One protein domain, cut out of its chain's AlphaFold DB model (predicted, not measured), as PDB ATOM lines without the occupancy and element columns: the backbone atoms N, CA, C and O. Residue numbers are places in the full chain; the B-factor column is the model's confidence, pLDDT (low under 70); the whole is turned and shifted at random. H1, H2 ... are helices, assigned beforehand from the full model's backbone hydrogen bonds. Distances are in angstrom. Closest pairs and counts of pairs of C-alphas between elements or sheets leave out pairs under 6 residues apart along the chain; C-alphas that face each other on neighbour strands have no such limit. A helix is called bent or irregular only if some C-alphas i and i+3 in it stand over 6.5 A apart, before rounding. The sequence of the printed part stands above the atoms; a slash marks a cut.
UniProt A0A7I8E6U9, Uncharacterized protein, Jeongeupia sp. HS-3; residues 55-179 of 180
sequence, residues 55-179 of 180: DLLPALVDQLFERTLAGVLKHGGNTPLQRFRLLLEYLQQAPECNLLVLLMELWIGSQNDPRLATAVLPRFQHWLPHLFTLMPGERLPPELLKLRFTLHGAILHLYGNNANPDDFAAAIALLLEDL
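Overview. This is residues 55 to 179 of the 180 residues of an uncharacterized protein of Jeongeupia sp. HS-3 (UniProt A0A7I8E6U9). Three helices, H1, H3 and H4, make an up-and-down bundle, and a second group of three helices, H2, H5 and H6, stands across one end of it. In that second group H2 and H5 run side by side and meet the bundle, while H6 packs on H2 and lies away from the bundle. The printed part has 125 residues with six named helices, in the order H1 to H6 along the chain, and no named strand; the class is all helix. It is compact, with a radius of gyration of the C-alphas of 14.4 A, and its C-alphas span 41 by 33 by 26 A.

Arrangement. H1, residues 55 to 74, is in the bundle with H3, residues 99 to 110, and H4, residues 114 to 131; it is up and down, each helix running against the one before it in the chain. H1 touches H4 along 13 pairs of C-alphas within 8 A, the closest being those of Pro 58 and Val 120, 4.9 A apart, at a shallow tilt of 12 degrees, the same way. H1 touches H3 with residues 61 to 68 alone, the closest C-alphas being those of Leu 64 and Leu 99, 6.6 A apart, at a shallow tilt of 29 degrees, opposite ways. H3 and H4 form a helical hairpin, opposite ways at a shallow tilt of 34 degrees, only just short of steep; they touch with residues 107 to 110 of H3 and 116 to 121 of H4, and their closest C-alphas are those of Ser 110 and Ala 117, 4.7 A apart. H2, residues 80 to 93, touches H1 about perpendicular, at 74 degrees, with residues 72 to 73 of H1 alone; the closest C-alphas are those of Val 72 and Arg 83, 6.0 A apart. H5, residues 142 to 159, touches H3 at 86 degrees, about perpendicular, with residues 155 to 159 alone; the C-alphas of Val 101 and Ile 155 are the closest, 5.7 A apart. H2 and H5 touch at a shallow tilt of 11 degrees, the same way, and their closest C-alphas, those of Phe 84 and Leu 147, are 6.9 A apart. H6, residues 165 to 177, touches H2 at a shallow tilt of 21 degrees, opposite ways, with the C-alphas of Gln 92 and Ala 169 closest, 6.1 A apart. H5 and H6 are near each other, with 8 pairs of C-alphas within 10 A. H6 is apart from H1, H3 and H4. In H2, H3, H5 and H6 every O i to N i+4 pair is within hydrogen-bond range; in H1 it is 15 of 16 and in H4 10 of 14.

Along the chain. H1 begins at C-alpha 55, at (109.295, 83.663, 151.258), and is 28.5 A from first to last C-alpha. H2 is 20.2 A long and H3 16.3 A, by the same measure. H4, 25.4 A, has a kink of 37 degrees near residue 121 and is irregular, but only just: C-alphas 126 and 129 are 6.7 A apart. H5, 25.2 A, begins at C-alpha 142, at (98.617, 99.641, 179.809). H6, 18.5 A, ends at C-alpha 177, at (101.441, 118.149, 172.068).

Size, cuts and confidence. The two C-alphas farthest apart, those of Arg 115 and Glu 177, are 42.2 A apart. The printed part runs from residue 55 to 179 and has no cut. No link is long: the link from H4 to H5, 10 residues, is short, and the other four are tight. The mean pLDDT of the printed part is 91.3, and residues 161 to 163, in the link from H5 to H6, are under 70.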
ATOM      1  N   ASP A  55     108.011  83.340 150.624       97.44
ATOM      2  CA  ASP A  55     109.295  83.663 151.258       97.44
ATOM      3  C   ASP A  55     109.807  85.061 150.873       97.44
ATOM      4  O   ASP A  55     110.598  85.640 151.617       97.44
ATOM      5  N   LEU A  56     109.282  85.660 149.797       98.38
ATOM      6  CA  LEU A  56     109.502  87.071 149.475       98.38
ATOM      7  C   LEU A  56     108.844  88.017 150.482       98.38
ATOM      8  O   LEU A  56     109.504  88.900 151.023       98.38
ATOM      9  N   LEU A  57     107.546  87.852 150.755       98.25
ATOM     10  CA  LEU A  57     106.803  88.767 151.625       98.25
ATOM     11  C   LEU A  57     107.259  88.767 153.090       98.25
ATOM     12  O   LEU A  57     107.386  89.858 153.640       98.25
ATOM     13  N   PRO A  58     107.560  87.631 153.752       98.31
ATOM     14  CA  PRO A  58     108.132  87.691 155.097       98.31
ATOM     15  C   PRO A  58     109.511  88.364 155.116       98.31
ATOM     16  O   PRO A  58     109.787  89.124 156.038       98.31
ATOM     17  N   ALA A  59     110.341  88.158 154.088       98.44
ATOM     18  CA  ALA A  59     111.621  88.852 153.970       98.44
ATOM     19  C   ALA A  59     111.446  90.364 153.768       98.44
ATOM     20  O   ALA A  59     112.222  91.154 154.304       98.44
ATOM     21  N   LEU A  60     110.418  90.772 153.018       98.56
ATOM     22  CA  LEU A  60     110.050  92.176 152.895       98.56
ATOM     23  C   LEU A  60     109.619  92.747 154.249       98.56
ATOM     24  O   LEU A  60     110.111  93.799 154.635       98.56
ATOM     25  N   VAL A  61     108.754  92.050 154.990       98.38
ATOM     26  CA  VAL A  61     108.306  92.475 156.328       98.38
ATOM     27  C   VAL A  61     109.492  92.675 157.273       98.38
ATOM     28  O   VAL A  61     109.555  93.712 157.929       98.38
ATOM     29  N   ASP A  62     110.452  91.744 157.290       98.31
ATOM     30  CA  ASP A  62     111.684  91.886 158.076       98.31
ATOM     31  C   ASP A  62     112.442  93.173 157.697       98.31
ATOM     32  O   ASP A  62     112.747  93.994 158.560       98.31
ATOM     33  N   GLN A  63     112.650  93.410 156.397       98.25
ATOM     34  CA  GLN A  63     113.331  94.609 155.898       98.25
ATOM     35  C   GLN A  63     112.579  95.907 156.246       98.25
ATOM     36  O   GLN A  63     113.199  96.925 156.557       98.25
ATOM     37  N   LEU A  64     111.247  95.908 156.172       97.62
ATOM     38  CA  LEU A  64     110.426  97.081 156.475       97.62
ATOM     39  C   LEU A  64     110.465  97.430 157.965       97.62
ATOM     40  O   LEU A  64     110.605  98.607 158.314       97.62
ATOM     41  N   PHE A  65     110.389  96.428 158.844       97.31
ATOM     42  CA  PHE A  65     110.549  96.641 160.280       97.31
ATOM     43  C   PHE A  65     111.957  97.108 160.636       97.31
ATOM     44  O   PHE A  65     112.092  98.062 161.401       97.31
ATOM     45  N   GLU A  66     112.989  96.503 160.046       96.88
ATOM     46  CA  GLU A  66     114.377  96.911 160.254       96.88
ATOM     47  C   GLU A  66     114.595  98.371 159.838       96.88
ATOM     48  O   GLU A  66     115.102  99.165 160.629       96.88
ATOM     49  N   ARG A  67     114.131  98.767 158.643       96.50
ATOM     50  CA  ARG A  67     114.198 100.159 158.159       96.50
ATOM     51  C   ARG A  67     113.461 101.122 159.092       96.50
ATOM     52  O   ARG A  67     113.994 102.180 159.425       96.50
ATOM     53  N   THR A  68     112.262 100.748 159.538       96.25
ATOM     54  CA  THR A  68     111.447 101.564 160.451       96.25
ATOM     55  C   THR A  68     112.150 101.753 161.795       96.25
ATOM     56  O   THR A  68     112.314 102.879 162.262       96.25
ATOM     57  N   LEU A  69     112.621 100.663 162.408       95.56
ATOM     58  CA  LEU A  69     113.309 100.703 163.695       95.56
ATOM     59  C   LEU A  69     114.641 101.454 163.592       95.56
ATOM     60  O   LEU A  69     114.930 102.286 164.448       95.56
ATOM     61  N   ALA A  70     115.425 101.222 162.539       96.25
ATOM     62  CA  ALA A  70     116.666 101.948 162.292       96.25
ATOM     63  C   ALA A  70     116.419 103.457 162.147       96.25
ATOM     64  O   ALA A  70     117.161 104.256 162.716       96.25
ATOM     65  N   GLY A  71     115.351 103.852 161.445       96.00
ATOM     66  CA  GLY A  71     114.920 105.245 161.339       96.00
ATOM     67  C   GLY A  71     114.603 105.855 162.703       96.00
ATOM     68  O   GLY A  71     115.133 106.910 163.043       96.00
ATOM     69  N   VAL A  72     113.808 105.167 163.520       96.19
ATOM     70  CA  VAL A  72     113.470 105.608 164.882       96.19
ATOM     71  C   VAL A  72     114.718 105.732 165.766       96.19
ATOM     72  O   VAL A  72     114.909 106.740 166.445       96.19
ATOM     73  N   LEU A  73     115.606 104.738 165.743       96.19
ATOM     74  CA  LEU A  73     116.841 104.744 166.530       96.19
ATOM     75  C   LEU A  73     117.786 105.873 166.106       96.19
ATOM     76  O   LEU A  73     118.326 106.575 166.960       96.19
ATOM     77  N   LYS A  74     117.936 106.097 164.795       97.25
ATOM     78  CA  LYS A  74     118.763 107.173 164.233       97.25
ATOM     79  C   LYS A  74     118.340 108.560 164.729       97.25
ATOM     80  O   LYS A  74     119.197 109.421 164.895       97.25
ATOM     81  N   HIS A  75     117.050 108.766 164.989       96.75
ATOM     82  CA  HIS A  75     116.501 110.034 165.484       96.75
ATOM     83  C   HIS A  75     116.337 110.071 167.015       96.75
ATOM     84  O   HIS A  75     115.641 110.932 167.545       96.75
ATOM     85  N   GLY A  76     116.992 109.160 167.746       95.94
ATOM     86  CA  GLY A  76     117.060 109.203 169.209       95.94
ATOM     87  C   GLY A  76     115.900 108.517 169.934       95.94
ATOM     88  O   GLY A  76     115.655 108.819 171.101       95.94
ATOM     89  N   GLY A  77     115.193 107.591 169.280       95.69
ATOM     90  CA  GLY A  77     114.137 106.773 169.883       95.69
ATOM     91  C   GLY A  77     114.658 105.758 170.908       95.69
ATOM     92  O   GLY A  77     114.644 104.553 170.654       95.69
ATOM     93  N   ASN A  78     115.115 106.229 172.068       92.81
ATOM     94  CA  ASN A  78     115.728 105.400 173.110       92.81
ATOM     95  C   ASN A  78     114.720 104.886 174.145       92.81
ATOM     96  O   ASN A  78     114.970 103.870 174.788       92.81
ATOM     97  N   THR A  79     113.576 105.557 174.289       91.94
ATOM     98  CA  THR A  79     112.473 105.142 175.167       91.94
ATOM     99  C   THR A  79     111.209 104.830 174.362       91.94
ATOM    100  O   THR A  79     111.038 105.369 173.265       91.94
ATOM    101  N   PRO A  80     110.272 104.017 174.889       90.69
ATOM    102  CA  PRO A  80     109.012 103.727 174.203       90.69
ATOM    103  C   PRO A  80     108.233 104.984 173.780       90.69
ATOM    104  O   PRO A  80     107.710 105.035 172.669       90.69
ATOM    105  N   LEU A  81     108.205 106.014 174.634       91.56
ATOM    106  CA  LEU A  81     107.543 107.289 174.343       91.56
ATOM    107  C   LEU A  81     108.224 108.031 173.183       91.56
ATOM    108  O   LEU A  81     107.547 108.486 172.266       91.56
ATOM    109  N   GLN A  82     109.561 108.096 173.179       94.12
ATOM    110  CA  GLN A  82     110.318 108.712 172.085       94.12
ATOM    111  C   GLN A  82     110.098 107.970 170.762       94.12
ATOM    112  O   GLN A  82     109.907 108.610 169.731       94.12
ATOM    113  N   ARG A  83     110.077 106.627 170.786       95.06
ATOM    114  CA  ARG A  83     109.777 105.816 169.595       95.06
ATOM    115  C   ARG A  83     108.379 106.102 169.068       95.06
ATOM    116  O   ARG A  83     108.224 106.339 167.878       95.06
ATOM    117  N   PHE A  84     107.381 106.127 169.947       94.06
ATOM    118  CA  PHE A  84     106.007 106.443 169.568       94.06
ATOM    119  C   PHE A  84     105.887 107.837 168.935       94.06
ATOM    120  O   PHE A  84     105.306 107.959 167.860       94.06
ATOM    121  N   ARG A  85     106.509 108.857 169.539       94.56
ATOM    122  CA  ARG A  85     106.539 110.227 169.004       94.56
ATOM    123  C   ARG A  85     107.132 110.277 167.591       94.56
ATOM    124  O   ARG A  85     106.509 110.816 166.686       94.56
ATOM    125  N   LEU A  86     108.284 109.634 167.385       95.69
ATOM    126  CA  LEU A  86     108.952 109.561 166.079       95.69
ATOM    127  C   LEU A  86     108.118 108.812 165.027       95.69
ATOM    128  O   LEU A  86     108.137 109.172 163.854       95.69
ATOM    129  N   LEU A  87     107.379 107.774 165.427       95.31
ATOM    130  CA  LEU A  87     106.480 107.049 164.525       95.31
ATOM    131  C   LEU A  87     105.279 107.915 164.107       95.31
ATOM    132  O   LEU A  87     104.889 107.865 162.943       95.31
ATOM    133  N   LEU A  88     104.723 108.731 165.012       94.56
ATOM    134  CA  LEU A  88     103.678 109.707 164.673       94.56
ATOM    135  C   LEU A  88     104.199 110.795 163.725       94.56
ATOM    136  O   LEU A  88     103.565 111.078 162.711       94.56
ATOM    137  N   GLU A  89     105.381 111.352 164.005       93.88
ATOM    138  CA  GLU A  89     106.046 112.318 163.117       93.88
ATOM    139  C   GLU A  89     106.287 111.712 161.723       93.88
ATOM    140  O   GLU A  89     106.042 112.359 160.703       93.88
ATOM    141  N   TYR A  90     106.698 110.441 161.660       93.88
ATOM    142  CA  TYR A  90     106.891 109.728 160.397       93.88
ATOM    143  C   TYR A  90     105.584 109.546 159.605       93.88
ATOM    144  O   TYR A  90     105.593 109.681 158.380       93.88
ATOM    145  N   LEU A  91     104.456 109.281 160.276       91.69
ATOM    146  CA  LEU A  91     103.138 109.197 159.625       91.69
ATOM    147  C   LEU A  91     102.738 110.515 158.954       91.69
ATOM    148  O   LEU A  91     102.175 110.490 157.864       91.69
ATOM    149  N   GLN A  92     103.065 111.649 159.570       88.56
ATOM    150  CA  GLN A  92     102.760 112.971 159.024       88.56
ATOM    151  C   GLN A  92     103.628 113.333 157.807       88.56
ATOM    152  O   GLN A  92     103.147 113.978 156.882       88.56
ATOM    153  N   GLN A  93     104.905 112.939 157.793       87.31
ATOM    154  CA  GLN A  93     105.853 113.350 156.746       87.31
ATOM    155  C   GLN A  93     105.634 112.656 155.397       87.31
ATOM    156  O   GLN A  93     105.962 113.225 154.358       87.31
ATOM    157  N   ALA A  94     105.133 111.420 155.403       80.75
ATOM    158  CA  ALA A  94     105.001 110.608 154.196       80.75
ATOM    159  C   ALA A  94     103.694 109.797 154.198       80.75
ATOM    160  O   ALA A  94     103.758 108.567 154.230       80.75
ATOM    161  N   PRO A  95     102.513 110.442 154.185       79.50
ATOM    162  CA  PRO A  95     101.234 109.745 154.337       79.50
ATOM    163  C   PRO A  95     100.937 108.782 153.177       79.50
ATOM    164  O   PRO A  95     100.459 107.675 153.410       79.50
ATOM    165  N   GLU A  96     101.290 109.155 151.943       80.12
ATOM    166  CA  GLU A  96     101.009 108.366 150.731       80.12
ATOM    167  C   GLU A  96     101.961 107.174 150.535       80.12
ATOM    168  O   GLU A  96     101.642 106.224 149.827       80.12
ATOM    169  N   CYS A  97     103.147 107.206 151.151       84.38
ATOM    170  CA  CYS A  97     104.191 106.186 150.991       84.38
ATOM    171  C   CYS A  97     104.769 105.768 152.349       84.38
ATOM    172  O   CYS A  97     105.987 105.677 152.534       84.38
ATOM    173  N   ASN A  98     103.894 105.543 153.333       92.81
ATOM    174  CA  ASN A  98     104.318 105.205 154.684       92.81
ATOM    175  C   ASN A  98     104.569 103.699 154.861       92.81
ATOM    176  O   ASN A  98     103.675 102.878 154.639       92.81
ATOM    177  N   LEU A  99     105.752 103.317 155.354       94.56
ATOM    178  CA  LEU A  99     106.077 101.904 155.592       94.56
ATOM    179  C   LEU A  99     105.191 101.245 156.663       94.56
ATOM    180  O   LEU A  99     104.958 100.041 156.592       94.56
ATOM    181  N   LEU A 100     104.664 102.000 157.633       94.75
ATOM    182  CA  LEU A 100     103.742 101.468 158.642       94.75
ATOM    183  C   LEU A 100     102.375 101.127 158.036       94.75
ATOM    184  O   LEU A 100     101.776 100.122 158.415       94.75
ATOM    185  N   VAL A 101     101.906 101.927 157.073       94.62
ATOM    186  CA  VAL A 101     100.682 101.641 156.306       94.62
ATOM    187  C   VAL A 101     100.889 100.399 155.440       94.62
ATOM    188  O   VAL A 101     100.040  99.514 155.431       94.62
ATOM    189  N   LEU A 102     102.056 100.266 154.807       95.75
ATOM    190  CA  LEU A 102     102.417  99.081 154.028       95.75
ATOM    191  C   LEU A 102     102.499  97.801 154.879       95.75
ATOM    192  O   LEU A 102     102.020  96.739 154.479       95.75
ATOM    193  N   LEU A 103     103.087  97.894 156.075       96.56
ATOM    194  CA  LEU A 103     103.093  96.800 157.048       96.56
ATOM    195  C   LEU A 103     101.661  96.435 157.474       96.56
ATOM    196  O   LEU A 103     101.349  95.250 157.590       96.56
ATOM    197  N   MET A 104     100.778  97.420 157.659       95.44
ATOM    198  CA  MET A 104      99.364  97.175 157.962       95.44
ATOM    199  C   MET A 104      98.633  96.481 156.803       95.44
ATOM    200  O   MET A 104      97.936  95.500 157.045       95.44
ATOM    201  N   GLU A 105      98.844  96.912 155.555       95.06
ATOM    202  CA  GLU A 105      98.321  96.256 154.343       95.06
ATOM    203  C   GLU A 105      98.724  94.778 154.293       95.06
ATOM    204  O   GLU A 105      97.881  93.904 154.105       95.06
ATOM    205  N   LEU A 106     100.002  94.470 154.538       96.19
ATOM    206  CA  LEU A 106     100.489  93.089 154.554       96.19
ATOM    207  C   LEU A 106      99.903  92.274 155.709       96.19
ATOM    208  O   LEU A 106      99.573  91.099 155.521       96.19
ATOM    209  N   TRP A 107      99.751  92.877 156.890       95.81
ATOM    210  CA  TRP A 107      99.113  92.220 158.026       95.81
ATOM    211  C   TRP A 107      97.653  91.879 157.709       95.81
ATOM    212  O   TRP A 107      97.284  90.708 157.802       95.81
ATOM    213  N   ILE A 108      96.858  92.850 157.243       94.19
ATOM    214  CA  ILE A 108      95.455  92.658 156.838       94.19
ATOM    215  C   ILE A 108      95.357  91.616 155.718       94.19
ATOM    216  O   ILE A 108      94.566  90.676 155.812       94.19
ATOM    217  N   GLY A 109      96.191  91.734 154.684       93.12
ATOM    218  CA  GLY A 109      96.227  90.814 153.551       93.12
ATOM    219  C   GLY A 109      96.527  89.372 153.959       93.12
ATOM    220  O   GLY A 109      95.917  88.436 153.433       93.12
ATOM    221  N   SER A 110      97.408  89.180 154.946       95.12
ATOM    222  CA  SER A 110      97.748  87.852 155.463       95.12
ATOM    223  C   SER A 110      96.576  87.148 156.151       95.12
ATOM    224  O   SER A 110      96.482  85.927 156.065       95.12
ATOM    225  N   GLN A 111      95.630  87.888 156.742       92.25
ATOM    226  CA  GLN A 111      94.478  87.303 157.443       92.25
ATOM    227  C   GLN A 111      93.567  86.483 156.513       92.25
ATOM    228  O   GLN A 111      92.860  85.593 156.978       92.25
ATOM    229  N   ASN A 112      93.616  86.749 155.203       92.12
ATOM    230  CA  ASN A 112      92.822  86.057 154.186       92.12
ATOM    231  C   ASN A 112      93.614  84.984 153.402       92.12
ATOM    232  O   ASN A 112      93.052  84.334 152.523       92.12
ATOM    233  N   ASP A 113      94.903  84.772 153.699       94.88
ATOM    234  CA  ASP A 113      95.758  83.750 153.073       94.88
ATOM    235  C   ASP A 113      96.482  82.955 154.183       94.88
ATOM    236  O   ASP A 113      97.537  83.383 154.651       94.88
ATOM    237  N   PRO A 114      95.959  81.787 154.620       95.56
ATOM    238  CA  PRO A 114      96.520  81.025 155.744       95.56
ATOM    239  C   PRO A 114      97.989  80.627 155.564       95.56
ATOM    240  O   PRO A 114      98.752  80.533 156.532       95.56
ATOM    241  N   ARG A 115      98.409  80.398 154.314       95.62
ATOM    242  CA  ARG A 115      99.801  80.075 154.005       95.62
ATOM    243  C   ARG A 115     100.681  81.308 154.187       95.62
ATOM    244  O   ARG A 115     101.765  81.191 154.756       95.62
ATOM    245  N   LEU A 116     100.212  82.479 153.757       95.81
ATOM    246  CA  LEU A 116     100.916  83.731 154.008       95.81
ATOM    247  C   LEU A 116     100.933  84.084 155.498       95.81
ATOM    248  O   LEU A 116     101.993  84.435 156.005       95.81
ATOM    249  N   ALA A 117      99.811  83.943 156.209       97.06
ATOM    250  CA  ALA A 117      99.727  84.182 157.649       97.06
ATOM    251  C   ALA A 117     100.790  83.379 158.412       97.06
ATOM    252  O   ALA A 117     101.514  83.929 159.241       97.06
ATOM    253  N   THR A 118     100.948  82.099 158.061       97.25
ATOM    254  CA  THR A 118     101.966  81.212 158.647       97.25
ATOM    255  C   THR A 118     103.390  81.738 158.434       97.25
ATOM    256  O   THR A 118     104.239  81.593 159.309       97.25
ATOM    257  N   ALA A 119     103.663  82.362 157.288       96.44
ATOM    258  CA  ALA A 119     104.979  82.904 156.961       96.44
ATOM    259  C   ALA A 119     105.232  84.297 157.575       96.44
ATOM    260  O   ALA A 119     106.349  84.589 158.010       96.44
ATOM    261  N   VAL A 120     104.203  85.151 157.605       97.19
ATOM    262  CA  VAL A 120     104.296  86.587 157.907       97.19
ATOM    263  C   VAL A 120     104.021  86.914 159.373       97.19
ATOM    264  O   VAL A 120     104.775  87.686 159.963       97.19
ATOM    265  N   LEU A 121     102.988  86.339 159.998       95.94
ATOM    266  CA  LEU A 121     102.619  86.689 161.377       95.94
ATOM    267  C   LEU A 121     103.750  86.465 162.398       95.94
ATOM    268  O   LEU A 121     103.910  87.325 163.269       95.94
ATOM    269  N   PRO A 122     104.594  85.416 162.287       95.81
ATOM    270  CA  PRO A 122     105.759  85.278 163.160       95.81
ATOM    271  C   PRO A 122     106.734  86.462 163.077       95.81
ATOM    272  O   PRO A 122     107.368  86.804 164.073       95.81
ATOM    273  N   ARG A 123     106.828  87.136 161.920       96.44
ATOM    274  CA  ARG A 123     107.667  88.333 161.735       96.44
ATOM    275  C   ARG A 123     107.109  89.516 162.511       96.44
ATOM    276  O   ARG A 123     107.843  90.168 163.242       96.44
ATOM    277  N   PHE A 124     105.797  89.741 162.448       94.12
ATOM    278  CA  PHE A 124     105.136  90.768 163.262       94.12
ATOM    279  C   PHE A 124     105.286  90.494 164.761       94.12
ATOM    280  O   PHE A 124     105.580  91.408 165.526       94.12
ATOM    281  N   GLN A 125     105.129  89.238 165.187       91.44
ATOM    282  CA  GLN A 125     105.322  88.837 166.586       91.44
ATOM    283  C   GLN A 125     106.760  89.064 167.065       91.44
ATOM    284  O   GLN A 125     106.963  89.415 168.225       91.44
ATOM    285  N   HIS A 126     107.736  88.888 166.175       92.00
ATOM    286  CA  HIS A 126     109.136  89.167 166.453       92.00
ATOM    287  C   HIS A 126     109.427  90.674 166.523       92.00
ATOM    288  O   HIS A 126     110.004  91.137 167.501       92.00
ATOM    289  N   TRP A 127     108.995  91.451 165.526       93.38
ATOM    290  CA  TRP A 127     109.402  92.850 165.366       93.38
ATOM    291  C   TRP A 127     108.579  93.874 166.149       93.38
ATOM    292  O   TRP A 127     109.138  94.867 166.619       93.38
ATOM    293  N   LEU A 128     107.267  93.670 166.315       88.44
ATOM    294  CA  LEU A 128     106.404  94.647 166.994       88.44
ATOM    295  C   LEU A 128     106.867  94.984 168.424       88.44
ATOM    296  O   LEU A 128     106.866  96.171 168.757       88.44
ATOM    297  N   PRO A 129     107.293  94.019 169.269       88.88
ATOM    298  CA  PRO A 129     107.841  94.326 170.590       88.88
ATOM    299  C   PRO A 129     109.024  95.300 170.528       88.88
ATOM    300  O   PRO A 129     109.094  96.246 171.315       88.88
ATOM    301  N   HIS A 130     109.902  95.143 169.534       89.44
ATOM    302  CA  HIS A 130     111.065  96.003 169.371       89.44
ATOM    303  C   HIS A 130     110.679  97.453 169.075       89.44
ATOM    304  O   HIS A 130     111.341  98.344 169.589       89.44
ATOM    305  N   LEU A 131     109.586  97.752 168.369       85.38
ATOM    306  CA  LEU A 131     109.148  99.149 168.188       85.38
ATOM    307  C   LEU A 131     108.777  99.846 169.511       85.38
ATOM    308  O   LEU A 131     108.901 101.064 169.612       85.38
ATOM    309  N   PHE A 132     108.412  99.082 170.543       83.50
ATOM    310  CA  PHE A 132     108.043  99.589 171.868       83.50
ATOM    311  C   PHE A 132     109.084  99.282 172.952       83.50
ATOM    312  O   PHE A 132     108.795  99.432 174.133       83.50
ATOM    313  N   THR A 133     110.312  98.913 172.567       87.31
ATOM    314  CA  THR A 133     111.412  98.575 173.500       87.31
ATOM    315  C   THR A 133     111.068  97.409 174.436       87.31
ATOM    316  O   THR A 133     111.574  97.333 175.548       87.31
ATOM    317  N   LEU A 134     110.202  96.500 173.988       86.06
ATOM    318  CA  LEU A 134     109.864  95.291 174.727       86.06
ATOM    319  C   LEU A 134     110.749  94.119 174.311       86.06
ATOM    320  O   LEU A 134     111.050  93.934 173.126       86.06
ATOM    321  N   MET A 135     111.085  93.283 175.288       80.00
ATOM    322  CA  MET A 135     111.721  91.988 175.075       80.00
ATOM    323  C   MET A 135     110.677  90.901 174.764       80.00
ATOM    324  O   MET A 135     109.516  91.003 175.177       80.00
ATOM    325  N   PRO A 136     111.059  89.820 174.056       74.56
ATOM    326  CA  PRO A 136     110.166  88.689 173.824       74.56
ATOM    327  C   PRO A 136     109.605  88.122 175.137       74.56
ATOM    328  O   PRO A 136     110.353  87.785 176.050       74.56
ATOM    329  N   GLY A 137     108.278  87.997 175.219       75.75
ATOM    330  CA  GLY A 137     107.579  87.474 176.399       75.75
ATOM    331  C   GLY A 137     107.203  88.523 177.452       75.75
ATOM    332  O   GLY A 137     106.431  88.206 178.358       75.75
ATOM    333  N   GLU A 138     107.666  89.769 177.324       83.75
ATOM    334  CA  GLU A 138     107.211  90.856 178.190       83.75
ATOM    335  C   GLU A 138     105.762  91.240 177.884       83.75
ATOM    336  O   GLU A 138     105.322  91.312 176.733       83.75
ATOM    337  N   ARG A 139     104.995  91.511 178.944       83.19
ATOM    338  CA  ARG A 139     103.652  92.077 178.797       83.19
ATOM    339  C   ARG A 139     103.774  93.566 178.512       83.19
ATOM    340  O   ARG A 139     104.477  94.270 179.226       83.19
ATOM    341  N   LEU A 140     103.028  94.042 177.518       82.44
ATOM    342  CA  LEU A 140     102.916  95.466 177.215       82.44
ATOM    343  C   LEU A 140     102.142  96.166 178.353       82.44
ATOM    344  O   LEU A 140     100.973  95.823 178.563       82.44
ATOM    345  N   PRO A 141     102.755  97.115 179.087       88.62
ATOM    346  CA  PRO A 141     102.062  97.891 180.112       88.62
ATOM    347  C   PRO A 141     100.872  98.665 179.521       88.62
ATOM    348  O   PRO A 141     100.931  99.041 178.342       88.62
ATOM    349  N   PRO A 142      99.804  98.932 180.296       91.00
ATOM    350  CA  PRO A 142      98.617  99.641 179.809       91.00
ATOM    351  C   PRO A 142      98.921 100.985 179.135       91.00
ATOM    352  O   PRO A 142      98.292 101.332 178.137       91.00
ATOM    353  N   GLU A 143      99.917 101.716 179.629       88.62
ATOM    354  CA  GLU A 143     100.343 103.005 179.088       88.62
ATOM    355  C   GLU A 143     100.895 102.843 177.670       88.62
ATOM    356  O   GLU A 143     100.497 103.570 176.763       88.62
ATOM    357  N   LEU A 144     101.745 101.839 177.439       87.88
ATOM    358  CA  LEU A 144     102.273 101.550 176.103       87.88
ATOM    359  C   LEU A 144     101.211 100.932 175.190       87.88
ATOM    360  O   LEU A 144     101.223 101.159 173.980       87.88
ATOM    361  N   LEU A 145     100.264 100.181 175.755       89.75
ATOM    362  CA  LEU A 145      99.126  99.644 175.018       89.75
ATOM    363  C   LEU A 145      98.226 100.767 174.485       89.75
ATOM    364  O   LEU A 145      97.822 100.704 173.324       89.75
ATOM    365  N   LYS A 146      97.982 101.812 175.287       91.19
ATOM    366  CA  LYS A 146      97.294 103.036 174.853       91.19
ATOM    367  C   LYS A 146      98.021 103.676 173.668       91.19
ATOM    368  O   LYS A 146      97.387 103.905 172.643       91.19
ATOM    369  N   LEU A 147      99.338 103.900 173.768       90.75
ATOM    370  CA  LEU A 147     100.123 104.476 172.664       90.75
ATOM    371  C   LEU A 147     100.017 103.618 171.395       90.75
ATOM    372  O   LEU A 147      99.779 104.129 170.304       90.75
ATOM    373  N   ARG A 148     100.111 102.291 171.532       90.25
ATOM    374  CA  ARG A 148      99.954 101.366 170.405       90.25
ATOM    375  C   ARG A 148      98.576 101.470 169.750       90.25
ATOM    376  O   ARG A 148      98.494 101.441 168.525       90.25
ATOM    377  N   PHE A 149      97.501 101.579 170.531       92.88
ATOM    378  CA  PHE A 149      96.154 101.763 169.987       92.88
ATOM    379  C   PHE A 149      96.028 103.072 169.212       92.88
ATOM    380  O   PHE A 149      95.499 103.058 168.102       92.88
ATOM    381  N   THR A 150      96.577 104.165 169.743       93.25
ATOM    382  CA  THR A 150      96.629 105.450 169.039       93.25
ATOM    383  C   THR A 150      97.406 105.335 167.727       93.25
ATOM    384  O   THR A 150      96.904 105.770 166.692       93.25
ATOM    385  N   LEU A 151      98.577 104.681 167.732       93.31
ATOM    386  CA  LEU A 151      99.371 104.471 166.518       93.31
ATOM    387  C   LEU A 151      98.588 103.687 165.460       93.31
ATOM    388  O   LEU A 151      98.523 104.096 164.305       93.31
ATOM    389  N   HIS A 152      97.982 102.562 165.850       92.69
ATOM    390  CA  HIS A 152      97.184 101.746 164.937       92.69
ATOM    391  C   HIS A 152      95.978 102.512 164.388       92.69
ATOM    392  O   HIS A 152      95.677 102.372 163.207       92.69
ATOM    393  N   GLY A 153      95.310 103.325 165.214       92.81
ATOM    394  CA  GLY A 153      94.217 104.187 164.772       92.81
ATOM    395  C   GLY A 153      94.667 105.182 163.703       92.81
ATOM    396  O   GLY A 153      94.019 105.286 162.664       92.81
ATOM    397  N   ALA A 154      95.811 105.841 163.908       93.06
ATOM    398  CA  ALA A 154      96.393 106.755 162.926       93.06
ATOM    399  C   ALA A 154      96.789 106.040 161.620       93.06
ATOM    400  O   ALA A 154      96.471 106.520 160.534       93.06
ATOM    401  N   ILE A 155      97.415 104.859 161.711       94.19
ATOM    402  CA  ILE A 155      97.768 104.043 160.537       94.19
ATOM    403  C   ILE A 155      96.513 103.626 159.761       94.19
ATOM    404  O   ILE A 155      96.481 103.757 158.541       94.19
ATOM    405  N   LEU A 156      95.474 103.136 160.448       91.69
ATOM    406  CA  LEU A 156      94.220 102.723 159.810       91.69
ATOM    407  C   LEU A 156      93.472 103.899 159.177       91.69
ATOM    408  O   LEU A 156      92.831 103.726 158.141       91.69
ATOM    409  N   HIS A 157      93.563 105.087 159.774       89.88
ATOM    410  CA  HIS A 157      92.994 106.300 159.199       89.88
ATOM    411  C   HIS A 157      93.636 106.634 157.843       89.88
ATOM    412  O   HIS A 157      92.915 106.882 156.879       89.88
ATOM    413  N   LEU A 158      94.970 106.549 157.742       88.94
ATOM    414  CA  LEU A 158      95.685 106.711 156.469       88.94
ATOM    415  C   LEU A 158      95.393 105.576 155.483       88.94
ATOM    416  O   LEU A 158      95.168 105.830 154.303       88.94
ATOM    417  N   TYR A 159      95.340 104.333 155.964       88.00
ATOM    418  CA  TYR A 159      95.051 103.154 155.144       88.00
ATOM    419  C   TYR A 159      93.724 103.269 154.382       88.00
ATOM    420  O   TYR A 159      93.622 102.858 153.230       88.00
ATOM    421  N   GLY A 160      92.695 103.845 155.012       80.38
ATOM    422  CA  GLY A 160      91.387 104.034 154.384       80.38
ATOM    423  C   GLY A 160      91.367 105.033 153.220       80.38
ATOM    424  O   GLY A 160      90.328 105.137 152.574       80.38
ATOM    425  N   ASN A 161      92.465 105.764 152.973       69.00
ATOM    426  CA  ASN A 161      92.649 106.759 151.905       69.00
ATOM    427  C   ASN A 161      91.502 107.784 151.757       69.00
ATOM    428  O   ASN A 161      91.234 108.293 150.673       69.00
ATOM    429  N   ASN A 162      90.802 108.071 152.858       62.53
ATOM    430  CA  ASN A 162      89.637 108.964 152.910       62.53
ATOM    431  C   ASN A 162      89.875 110.163 153.842       62.53
ATOM    432  O   ASN A 162      88.931 110.844 154.241       62.53
ATOM    433  N   ALA A 163      91.125 110.387 154.240       65.25
ATOM    434  CA  ALA A 163      91.496 111.448 155.156       65.25
ATOM    435  C   ALA A 163      91.713 112.754 154.391       65.25
ATOM    436  O   ALA A 163      92.471 112.789 153.423       65.25
ATOM    437  N   ASN A 164      91.097 113.838 154.859       81.81
ATOM    438  CA  ASN A 164      91.584 115.170 154.537       81.81
ATOM    439  C   ASN A 164      93.003 115.307 155.135       81.81
ATOM    440  O   ASN A 164      93.141 115.165 156.356       81.81
ATOM    441  N   PRO A 165      94.051 115.546 154.322       81.25
ATOM    442  CA  PRO A 165      95.427 115.611 154.810       81.25
ATOM    443  C   PRO A 165      95.630 116.651 155.917       81.25
ATOM    444  O   PRO A 165      96.397 116.407 156.849       81.25
ATOM    445  N   ASP A 166      94.904 117.770 155.851       86.00
ATOM    446  CA  ASP A 166      95.007 118.856 156.828       86.00
ATOM    447  C   ASP A 166      94.439 118.443 158.192       86.00
ATOM    448  O   ASP A 166      95.064 118.677 159.228       86.00
ATOM    449  N   ASP A 167      93.290 117.758 158.199       88.56
ATOM    450  CA  ASP A 167      92.656 117.273 159.430       88.56
ATOM    451  C   ASP A 167      93.513 116.189 160.099       88.56
ATOM    452  O   ASP A 167      93.669 116.175 161.323       88.56
ATOM    453  N   PHE A 168      94.118 115.301 159.302       89.19
ATOM    454  CA  PHE A 168      95.045 114.296 159.816       89.19
ATOM    455  C   PHE A 168      96.294 114.942 160.421       89.19
ATOM    456  O   PHE A 168      96.686 114.596 161.536       89.19
ATOM    457  N   ALA A 169      96.900 115.906 159.723       88.75
ATOM    458  CA  ALA A 169      98.063 116.627 160.227       88.75
ATOM    459  C   ALA A 169      97.748 117.372 161.534       88.75
ATOM    460  O   ALA A 169      98.535 117.301 162.479       88.75
ATOM    461  N   ALA A 170      96.581 118.020 161.628       92.00
ATOM    462  CA  ALA A 170      96.126 118.678 162.850       92.00
ATOM    463  C   ALA A 170      95.926 117.681 164.006       92.00
ATOM    464  O   ALA A 170      96.364 117.938 165.128       92.00
ATOM    465  N   ALA A 171      95.325 116.518 163.740       92.50
ATOM    466  CA  ALA A 171      95.147 115.474 164.748       92.50
ATOM    467  C   ALA A 171      96.489 114.908 165.247       92.50
ATOM    468  O   ALA A 171      96.657 114.703 166.449       92.50
ATOM    469  N   ILE A 172      97.460 114.687 164.352       92.75
ATOM    470  CA  ILE A 172      98.810 114.255 164.738       92.75
ATOM    471  C   ILE A 172      99.517 115.338 165.561       92.75
ATOM    472  O   ILE A 172     100.144 115.002 166.564       92.75
ATOM    473  N   ALA A 173      99.384 116.617 165.201       92.62
ATOM    474  CA  ALA A 173      99.967 117.718 165.968       92.62
ATOM    475  C   ALA A 173      99.438 117.757 167.412       92.62
ATOM    476  O   ALA A 173     100.237 117.783 168.345       92.62
ATOM    477  N   LEU A 174      98.119 117.644 167.604       93.62
ATOM    478  CA  LEU A 174      97.505 117.563 168.937       93.62
ATOM    479  C   LEU A 174      98.009 116.348 169.731       93.62
ATOM    480  O   LEU A 174      98.352 116.462 170.904       93.62
ATOM    481  N   LEU A 175      98.118 115.183 169.082       92.69
ATOM    482  CA  LEU A 175      98.685 113.994 169.721       92.69
ATOM    483  C   LEU A 175     100.144 114.199 170.137       92.69
ATOM    484  O   LEU A 175     100.555 113.650 171.150       92.69
ATOM    485  N   LEU A 176     100.938 114.938 169.361       92.12
ATOM    486  CA  LEU A 176     102.331 115.234 169.694       92.12
ATOM    487  C   LEU A 176     102.450 116.239 170.846       92.12
ATOM    488  O   LEU A 176     103.378 116.110 171.644       92.12
ATOM    489  N   GLU A 177     101.533 117.202 170.947       92.62
ATOM    490  CA  GLU A 177     101.441 118.149 172.068       92.62
ATOM    491  C   GLU A 177     101.134 117.431 173.389       92.62
ATOM    492  O   GLU A 177     101.808 117.675 174.386       92.62
ATOM    493  N   ASP A 178     100.210 116.465 173.377       88.44
ATOM    494  CA  ASP A 178      99.851 115.651 174.552       88.44
ATOM    495  C   ASP A 178     101.003 114.766 175.080       88.44
ATOM    496  O   ASP A 178     100.898 114.181 176.163       88.44
ATOM    497  N   LEU A 179     102.083 114.607 174.305       84.62
ATOM    498  CA  LEU A 179     103.250 113.780 174.641       84.62
ATOM    499  C   LEU A 179     104.455 114.602 175.129       84.62
ATOM    500  O   LEU A 179     105.520 114.007 175.341       84.62
TER     501      LEU A 179